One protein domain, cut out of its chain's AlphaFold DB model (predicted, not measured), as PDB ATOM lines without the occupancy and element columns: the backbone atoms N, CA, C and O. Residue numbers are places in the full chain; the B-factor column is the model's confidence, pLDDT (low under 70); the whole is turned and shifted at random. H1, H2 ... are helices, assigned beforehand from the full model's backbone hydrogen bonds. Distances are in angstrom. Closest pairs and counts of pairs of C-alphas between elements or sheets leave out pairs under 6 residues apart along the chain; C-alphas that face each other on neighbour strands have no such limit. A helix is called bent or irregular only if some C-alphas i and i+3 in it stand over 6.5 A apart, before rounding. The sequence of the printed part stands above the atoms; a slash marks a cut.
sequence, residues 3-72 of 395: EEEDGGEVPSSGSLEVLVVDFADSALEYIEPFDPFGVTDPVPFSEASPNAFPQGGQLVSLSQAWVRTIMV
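AT A GLANCE: This is residues 3 to 72 of the 395 residues of the protein "Hypothetical protein" of Symbiodinium sp. KB8 (UniProt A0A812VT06). There is little regular structure: one long helix, H2, ends the printed part, and the unnamed chain before it makes a wide, open loop with the short helix H1 on its far side. H1 with residues 21 to 33, residues 35 to 41, and residues 64 to 72 of H2 stick out. Of 70 printed residues, 23 are in the two named helices, H1 then H2; with no named strand the class is all helix. The whole is loose, radius of gyration of the C-alphas 14.6 A, spanning 43 by 34 by 21 A.

IN THESE COORDINATES: H2, residues 56 to 72, is 24.1 A long and ends at C-alpha 72 (103.245, 161.521, 87.275). H1, residues 25 to 30, begins at C-alpha 25 (125.038, 155.078, 97.014); it is neither bent nor irregular, but only just: C-alphas 26 and 29 are 6.1 A apart.

HOW THE PARTS SIT: H2 and H1 are apart. Every O i to N i+4 pair is within hydrogen-bond range in H2; in H1, 0 of 2 are, beside 2 of 3 O i to N i+3 pairs.

THE WHOLE: The printed part has no cut. The link H1 to H2 is long, 25 residues. Mean pLDDT of the printed part is 71.9; residues 3 to 9, 11 to 15, 36, 38 to 41 and 70 to 72 are under 70.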
ATOM      1  N   GLU A   3     108.597 133.053 108.005       63.62
ATOM      2  CA  GLU A   3     109.564 131.960 107.866       63.62
ATOM      3  C   GLU A   3     109.214 130.833 108.851       63.62
ATOM      4  O   GLU A   3     109.095 131.062 110.057       63.62
ATOM      5  N   GLU A   4     109.025 129.615 108.338       62.94
ATOM      6  CA  GLU A   4     108.945 128.402 109.159       62.94
ATOM      7  C   GLU A   4     110.330 128.009 109.701       62.94
ATOM      8  O   GLU A   4     111.366 128.388 109.162       62.94
ATOM      9  N   GLU A   5     110.348 127.179 110.749       52.41
ATOM     10  CA  GLU A   5     111.555 126.705 111.452       52.41
ATOM     11  C   GLU A   5     112.564 125.951 110.542       52.41
ATOM     12  O   GLU A   5     113.716 125.762 110.924       52.41
ATOM     13  N   ASP A   6     112.147 125.558 109.330       46.84
ATOM     14  CA  ASP A   6     112.952 124.902 108.279       46.84
ATOM     15  C   ASP A   6     113.404 125.873 107.155       46.84
ATOM     16  O   ASP A   6     113.909 125.457 106.114       46.84
ATOM     17  N   GLY A   7     113.194 127.186 107.323       55.34
ATOM     18  CA  GLY A   7     113.559 128.219 106.340       55.34
ATOM     19  C   GLY A   7     112.608 128.333 105.140       55.34
ATOM     20  O   GLY A   7     112.946 128.956 104.135       55.34
ATOM     21  N   GLY A   8     111.424 127.715 105.214       52.75
ATOM     22  CA  GLY A   8     110.379 127.819 104.194       52.75
ATOM     23  C   GLY A   8     109.531 129.086 104.353       52.75
ATOM     24  O   GLY A   8     109.031 129.366 105.439       52.75
ATOM     25  N   GLU A   9     109.329 129.839 103.268       67.44
ATOM     26  CA  GLU A   9     108.473 131.033 103.263       67.44
ATOM     27  C   GLU A   9     106.990 130.650 103.116       67.44
ATOM     28  O   GLU A   9     106.576 130.093 102.092       67.44
ATOM     29  N   VAL A  10     106.156 131.002 104.098       70.00
ATOM     30  CA  VAL A  10     104.703 130.779 104.045       70.00
ATOM     31  C   VAL A  10     103.959 132.110 103.841       70.00
ATOM     32  O   VAL A  10     104.238 133.110 104.518       70.00
ATOM     33  N   PRO A  11     102.988 132.182 102.907       63.34
ATOM     34  CA  PRO A  11     102.185 133.382 102.706       63.34
ATOM     35  C   PRO A  11     101.251 133.634 103.900       63.34
ATOM     36  O   PRO A  11     100.215 132.990 104.065       63.34
ATOM     37  N   SER A  12     101.605 134.627 104.714       65.12
ATOM     38  CA  SER A  12     100.764 135.193 105.771       65.12
ATOM     39  C   SER A  12      99.569 135.941 105.161       65.12
ATOM     40  O   SER A  12      99.746 136.750 104.253       65.12
ATOM     41  N   SER A  13      98.353 135.730 105.672       56.69
ATOM     42  CA  SER A  13      97.111 136.322 105.125       56.69
ATOM     43  C   SER A  13      96.893 137.821 105.424       56.69
ATOM     44  O   SER A  13      95.863 138.377 105.044       56.69
ATOM     45  N   GLY A  14      97.844 138.481 106.095       65.19
ATOM     46  CA  GLY A  14      97.763 139.891 106.496       65.19
ATOM     47  C   GLY A  14      98.377 140.873 105.490       65.19
ATOM     48  O   GLY A  14      99.317 140.542 104.768       65.19
ATOM     49  N   SER A  15      97.856 142.102 105.463       66.62
ATOM     50  CA  SER A  15      98.461 143.246 104.767       66.62
ATOM     51  C   SER A  15      99.437 143.977 105.690       66.62
ATOM     52  O   SER A  15      99.080 144.280 106.826       66.62
ATOM     53  N   LEU A  16     100.627 144.294 105.186       71.06
ATOM     54  CA  LEU A  16     101.674 145.020 105.905       71.06
ATOM     55  C   LEU A  16     101.900 146.386 105.242       71.06
ATOM     56  O   LEU A  16     102.065 146.450 104.022       71.06
ATOM     57  N   GLU A  17     101.918 147.459 106.030       73.50
ATOM     58  CA  GLU A  17     102.355 148.780 105.567       73.50
ATOM     59  C   GLU A  17     103.865 148.911 105.764       73.50
ATOM     60  O   GLU A  17     104.400 148.532 106.802       73.50
ATOM     61  N   VAL A  18     104.561 149.425 104.752       74.94
ATOM     62  CA  VAL A  18     106.026 149.500 104.739       74.94
ATOM     63  C   VAL A  18     106.475 150.878 104.274       74.94
ATOM     64  O   VAL A  18     105.915 151.440 103.331       74.94
ATOM     65  N   LEU A  19     107.501 151.420 104.930       75.88
ATOM     66  CA  LEU A  19     108.161 152.649 104.508       75.88
ATOM     67  C   LEU A  19     109.284 152.303 103.528       75.88
ATOM     68  O   LEU A  19     110.202 151.559 103.865       75.88
ATOM     69  N   VAL A  20     109.215 152.857 102.320       75.94
ATOM     70  CA  VAL A  20     110.268 152.716 101.309       75.94
ATOM     71  C   VAL A  20     111.155 153.952 101.368       75.94
ATOM     72  O   VAL A  20     110.663 155.068 101.203       75.94
ATOM     73  N   VAL A  21     112.450 153.748 101.602       77.31
ATOM     74  CA  VAL A  21     113.450 154.819 101.682       77.31
ATOM     75  C   VAL A  21     114.423 154.672 100.518       77.31
ATOM     76  O   VAL A  21     114.926 153.579 100.263       77.31
ATOM     77  N   ASP A  22     114.651 155.771  99.805       77.75
ATOM     78  CA  ASP A  22     115.657 155.874  98.749       77.75
ATOM     79  C   ASP A  22     116.953 156.400  99.374       77.75
ATOM     80  O   ASP A  22     116.978 157.514  99.906       77.75
ATOM     81  N   PHE A  23     117.997 155.574  99.386       77.31
ATOM     82  CA  PHE A  23     119.299 155.927  99.943       77.31
ATOM     83  C   PHE A  23     120.276 156.250  98.812       77.31
ATOM     84  O   PHE A  23     120.293 155.570  97.791       77.31
ATOM     85  N   ALA A  24     121.124 157.261  99.013       78.75
ATOM     86  CA  ALA A  24     122.252 157.518  98.121       78.75
ATOM     87  C   ALA A  24     123.271 156.365  98.180       78.75
ATOM     88  O   ALA A  24     123.401 155.708  99.214       78.75
ATOM     89  N   ASP A  25     124.050 156.167  97.112       81.69
ATOM     90  CA  ASP A  25     125.038 155.078  97.014       81.69
ATOM     91  C   ASP A  25     126.077 155.092  98.153       81.69
ATOM     92  O   ASP A  25     126.579 154.041  98.549       81.69
ATOM     93  N   SER A  26     126.354 156.258  98.746       82.88
ATOM     94  CA  SER A  26     127.229 156.402  99.918       82.88
ATOM     95  C   SER A  26     126.719 155.663 101.160       82.88
ATOM     96  O   SER A  26     127.501 155.338 102.049       82.88
ATOM     97  N   ALA A  27     125.419 155.368 101.238       81.50
ATOM     98  CA  ALA A  27     124.847 154.578 102.323       81.50
ATOM     99  C   ALA A  27     125.289 153.109 102.271       81.50
ATOM    100  O   ALA A  27     125.244 152.435 103.297       81.50
ATOM    101  N   LEU A  28     125.744 152.612 101.113       80.19
ATOM    102  CA  LEU A  28     126.169 151.221 100.950       80.19
ATOM    103  C   LEU A  28     127.354 150.867 101.859       80.19
ATOM    104  O   LEU A  28     127.456 149.730 102.305       80.19
ATOM    105  N   GLU A  29     128.207 151.840 102.194       86.00
ATOM    106  CA  GLU A  29     129.319 151.658 103.141       86.00
ATOM    107  C   GLU A  29     128.848 151.356 104.574       86.00
ATOM    108  O   GLU A  29     129.616 150.836 105.383       86.00
ATOM    109  N   TYR A  30     127.583 151.658 104.878       80.88
ATOM    110  CA  TYR A  30     126.957 151.483 106.187       80.88
ATOM    111  C   TYR A  30     125.868 150.398 106.194       80.88
ATOM    112  O   TYR A  30     125.182 150.235 107.202       80.88
ATOM    113  N   ILE A  31     125.680 149.674 105.084       81.44
ATOM    114  CA  ILE A  31     124.678 148.611 104.949       81.44
ATOM    115  C   ILE A  31     125.396 147.273 104.812       81.44
ATOM    116  O   ILE A  31     126.212 147.074 103.914       81.44
ATOM    117  N   GLU A  32     125.036 146.321 105.665       78.75
ATOM    118  CA  GLU A  32     125.489 144.937 105.575       78.75
ATOM    119  C   GLU A  32     124.310 143.991 105.309       78.75
ATOM    120  O   GLU A  32     123.166 144.309 105.655       78.75
ATOM    121  N   PRO A  33     124.548 142.830 104.669       78.00
ATOM    122  CA  PRO A  33     123.533 141.794 104.563       78.00
ATOM    123  C   PRO A  33     123.022 141.410 105.953       78.00
ATOM    124  O   PRO A  33     123.813 141.162 106.860       78.00
ATOM    125  N   PHE A  34     121.700 141.345 106.105       73.50
ATOM    126  CA  PHE A  34     121.080 140.978 107.372       73.50
ATOM    127  C   PHE A  34     121.508 139.565 107.801       73.50
ATOM    128  O   PHE A  34     121.270 138.599 107.075       73.50
ATOM    129  N   ASP A  35     122.115 139.462 108.986       73.44
ATOM    130  CA  ASP A  35     122.454 138.201 109.648       73.44
ATOM    131  C   ASP A  35     121.554 138.006 110.886       73.44
ATOM    132  O   ASP A  35     121.712 138.733 111.876       73.44
ATOM    133  N   PRO A  36     120.641 137.013 110.878       65.81
ATOM    134  CA  PRO A  36     119.757 136.708 112.005       65.81
ATOM    135  C   PRO A  36     120.489 136.399 113.316       65.81
ATOM    136  O   PRO A  36     119.901 136.523 114.389       65.81
ATOM    137  N   PHE A  37     121.759 135.985 113.250       72.00
ATOM    138  CA  PHE A  37     122.563 135.625 114.420       72.00
ATOM    139  C   PHE A  37     123.522 136.738 114.869       72.00
ATOM    140  O   PHE A  37     124.103 136.640 115.952       72.00
ATOM    141  N   GLY A  38     123.689 137.788 114.057       67.12
ATOM    142  CA  GLY A  38     124.623 138.891 114.302       67.12
ATOM    143  C   GLY A  38     124.009 140.097 115.021       67.12
ATOM    144  O   GLY A  38     124.732 140.870 115.650       67.12
ATOM    145  N   VAL A  39     122.682 140.254 114.974       69.19
ATOM    146  CA  VAL A  39     121.978 141.444 115.481       69.19
ATOM    147  C   VAL A  39     121.324 141.160 116.833       69.19
ATOM    148  O   VAL A  39     120.508 140.255 116.967       69.19
ATOM    149  N   THR A  40     121.671 141.946 117.857       65.25
ATOM    150  CA  THR A  40     121.222 141.704 119.244       65.25
ATOM    151  C   THR A  40     119.805 142.221 119.541       65.25
ATOM    152  O   THR A  40     119.263 141.885 120.590       65.25
ATOM    153  N   ASP A  41     119.205 143.006 118.640       67.50
ATOM    154  CA  ASP A  41     117.837 143.538 118.766       67.50
ATOM    155  C   ASP A  41     117.311 144.042 117.397       67.50
ATOM    156  O   ASP A  41     117.406 145.235 117.092       67.50
ATOM    157  N   PRO A  42     116.865 143.151 116.490       73.25
ATOM    158  CA  PRO A  42     116.384 143.564 115.174       73.25
ATOM    159  C   PRO A  42     115.019 144.259 115.279       73.25
ATOM    160  O   PRO A  42     114.103 143.760 115.929       73.25
ATOM    161  N   VAL A  43     114.856 145.390 114.585       77.81
ATOM    162  CA  VAL A  43     113.563 146.087 114.493       77.81
ATOM    163  C   VAL A  43     112.657 145.338 113.505       77.81
ATOM    164  O   VAL A  43     112.993 145.273 112.319       77.81
ATOM    165  N   PRO A  44     111.513 144.777 113.942       76.25
ATOM    166  CA  PRO A  44     110.618 144.049 113.052       76.25
ATOM    167  C   PRO A  44     109.786 145.000 112.185       76.25
ATOM    168  O   PRO A  44     109.475 146.123 112.581       76.25
ATOM    169  N   PHE A  45     109.329 144.521 111.026       76.00
ATOM    170  CA  PHE A  45     108.407 145.287 110.175       76.00
ATOM    171  C   PHE A  45     106.997 145.425 110.774       76.00
ATOM    172  O   PHE A  45     106.244 146.314 110.384       76.00
ATOM    173  N   SER A  46     106.622 144.538 111.699       73.81
ATOM    174  CA  SER A  46     105.335 144.547 112.395       73.81
ATOM    175  C   SER A  46     105.531 144.152 113.852       73.81
ATOM    176  O   SER A  46     106.014 143.058 114.140       73.81
ATOM    177  N   GLU A  47     105.091 145.001 114.780       76.12
ATOM    178  CA  GLU A  47     105.109 144.691 116.219       76.12
ATOM    179  C   GLU A  47     104.183 143.516 116.576       76.12
ATOM    180  O   GLU A  47     104.438 142.781 117.527       76.12
ATOM    181  N   ALA A  48     103.108 143.313 115.804       75.25
ATOM    182  CA  ALA A  48     102.144 142.234 116.026       75.25
ATOM    183  C   ALA A  48     102.648 140.868 115.531       75.25
ATOM    184  O   ALA A  48     102.177 139.830 115.991       75.25
ATOM    185  N   SER A  49     103.586 140.868 114.583       74.38
ATOM    186  CA  SER A  49     104.132 139.667 113.948       74.38
ATOM    187  C   SER A  49     105.617 139.893 113.632       74.38
ATOM    188  O   SER A  49     105.946 140.227 112.490       74.38
ATOM    189  N   PRO A  50     106.517 139.737 114.624       72.25
ATOM    190  CA  PRO A  50     107.925 140.123 114.487       72.25
ATOM    191  C   PRO A  50     108.691 139.382 113.385       72.25
ATOM    192  O   PRO A  50     109.590 139.948 112.774       72.25
ATOM    193  N   ASN A  51     108.283 138.146 113.087       73.12
ATOM    194  CA  ASN A  51     108.890 137.305 112.050       73.12
ATOM    195  C   ASN A  51     108.265 137.525 110.662       73.12
ATOM    196  O   ASN A  51     108.600 136.817 109.714       73.12
ATOM    197  N   ALA A  52     107.313 138.456 110.534       73.88
ATOM    198  CA  ALA A  52     106.680 138.739 109.259       73.88
ATOM    199  C   ALA A  52     107.503 139.749 108.458       73.88
ATOM    200  O   ALA A  52     107.781 140.854 108.924       73.88
ATOM    201  N   PHE A  53     107.811 139.405 107.212       76.12
ATOM    202  CA  PHE A  53     108.526 140.275 106.282       76.12
ATOM    203  C   PHE A  53     107.777 140.413 104.947       76.12
ATOM    204  O   PHE A  53     106.994 139.530 104.551       76.12
ATOM    205  N   PRO A  54     107.956 141.545 104.241       78.50
ATOM    206  CA  PRO A  54     107.346 141.757 102.937       78.50
ATOM    207  C   PRO A  54     107.986 140.855 101.874       78.50
ATOM    208  O   PRO A  54     109.196 140.652 101.847       78.50
ATOM    209  N   GLN A  55     107.179 140.350 100.938       79.12
ATOM    210  CA  GLN A  55     107.701 139.582  99.808       79.12
ATOM    211  C   GLN A  55     108.476 140.503  98.860       79.12
ATOM    212  O   GLN A  55     107.878 141.361  98.210       79.12
ATOM    213  N   GLY A  56     109.792 140.304  98.739       72.50
ATOM    214  CA  GLY A  56     110.684 141.205  97.996       72.50
ATOM    215  C   GLY A  56     110.248 141.470  96.550       72.50
ATOM    216  O   GLY A  56     110.175 142.621  96.127       72.50
ATOM    217  N   GLY A  57     109.863 140.433  95.798       74.62
ATOM    218  CA  GLY A  57     109.400 140.598  94.412       74.62
ATOM    219  C   GLY A  57     108.102 141.409  94.287       74.62
ATOM    220  O   GLY A  57     107.965 142.243  93.389       74.62
ATOM    221  N   GLN A  58     107.162 141.210  95.215       76.31
ATOM    222  CA  GLN A  58     105.914 141.970  95.258       76.31
ATOM    223  C   GLN A  58     106.162 143.409  95.719       76.31
ATOM    224  O   GLN A  58     105.598 144.334  95.141       76.31
ATOM    225  N   LEU A  59     107.047 143.601  96.699       77.25
ATOM    226  CA  LEU A  59     107.450 144.909  97.196       77.25
ATOM    227  C   LEU A  59     108.101 145.738  96.089       77.25
ATOM    228  O   LEU A  59     107.681 146.861  95.856       77.25
ATOM    229  N   VAL A  60     109.049 145.175  95.335       78.19
ATOM    230  CA  VAL A  60     109.679 145.864  94.196       78.19
ATOM    231  C   VAL A  60     108.640 146.252  93.142       78.19
ATOM    232  O   VAL A  60     108.653 147.379  92.650       78.19
ATOM    233  N   SER A  61     107.706 145.353  92.820       78.31
ATOM    234  CA  SER A  61     106.631 145.628  91.857       78.31
ATOM    235  C   SER A  61     105.697 146.753  92.328       78.31
ATOM    236  O   SER A  61     105.414 147.689  91.574       78.31
ATOM    237  N   LEU A  62     105.266 146.712  93.594       79.62
ATOM    238  CA  LEU A  62     104.400 147.726  94.200       79.62
ATOM    239  C   LEU A  62     105.116 149.072  94.350       79.62
ATOM    240  O   LEU A  62     104.543 150.097  93.992       79.62
ATOM    241  N   SER A  63     106.379 149.077  94.777       77.69
ATOM    242  CA  SER A  63     107.212 150.278  94.865       77.69
ATOM    243  C   SER A  63     107.419 150.908  93.492       77.69
ATOM    244  O   SER A  63     107.263 152.114  93.348       77.69
ATOM    245  N   GLN A  64     107.679 150.123  92.443       77.88
ATOM    246  CA  GLN A  64     107.784 150.648  91.077       77.88
ATOM    247  C   GLN A  64     106.454 151.213  90.561       77.88
ATOM    248  O   GLN A  64     106.452 152.225  89.858       77.88
ATOM    249  N   ALA A  65     105.322 150.586  90.891       78.88
ATOM    250  CA  ALA A  65     104.000 151.099  90.537       78.88
ATOM    251  C   ALA A  65     103.682 152.412  91.277       78.88
ATOM    252  O   ALA A  65     103.224 153.370  90.652       78.88
ATOM    253  N   TRP A  66     104.004 152.484  92.570       77.12
ATOM    254  CA  TRP A  66     103.847 153.673  93.407       77.12
ATOM    255  C   TRP A  66     104.766 154.824  92.971       77.12
ATOM    256  O   TRP A  66     104.313 155.956  92.799       77.12
ATOM    257  N   VAL A  67     106.034 154.535  92.669       72.12
ATOM    258  CA  VAL A  67     106.972 155.515  92.104       72.12
ATOM    259  C   VAL A  67     106.452 156.044  90.776       72.12
ATOM    260  O   VAL A  67     106.554 157.236  90.537       72.12
ATOM    261  N   ARG A  68     105.828 155.226  89.919       71.19
ATOM    262  CA  ARG A  68     105.213 155.723  88.674       71.19
ATOM    263  C   ARG A  68     104.042 156.667  88.936       71.19
ATOM    264  O   ARG A  68     103.915 157.644  88.207       71.19
ATOM    265  N   THR A  69     103.226 156.424  89.962       71.62
ATOM    266  CA  THR A  69     102.159 157.362  90.347       71.62
ATOM    267  C   THR A  69     102.716 158.662  90.923       71.62
ATOM    268  O   THR A  69     102.283 159.733  90.517       71.62
ATOM    269  N   ILE A  70     103.758 158.587  91.758       59.22
ATOM    270  CA  ILE A  70     104.458 159.772  92.270       59.22
ATOM    271  C   ILE A  70     105.189 160.505  91.155       59.22
ATOM    272  O   ILE A  70     105.222 161.722  91.163       59.22
ATOM    273  N   MET A  71     105.774 159.805  90.186       48.09
ATOM    274  CA  MET A  71     106.470 160.420  89.062       48.09
ATOM    275  C   MET A  71     105.512 161.097  88.099       48.09
ATOM    276  O   MET A  71     105.944 162.034  87.452       48.09
ATOM    277  N   VAL A  72     104.237 160.721  88.014       50.56
ATOM    278  CA  VAL A  72     103.245 161.521  87.275       50.56
ATOM    279  C   VAL A  72     102.990 162.864  87.979       50.56
ATOM    280  O   VAL A  72     102.925 163.882  87.297       50.56
TER     281      VAL A  72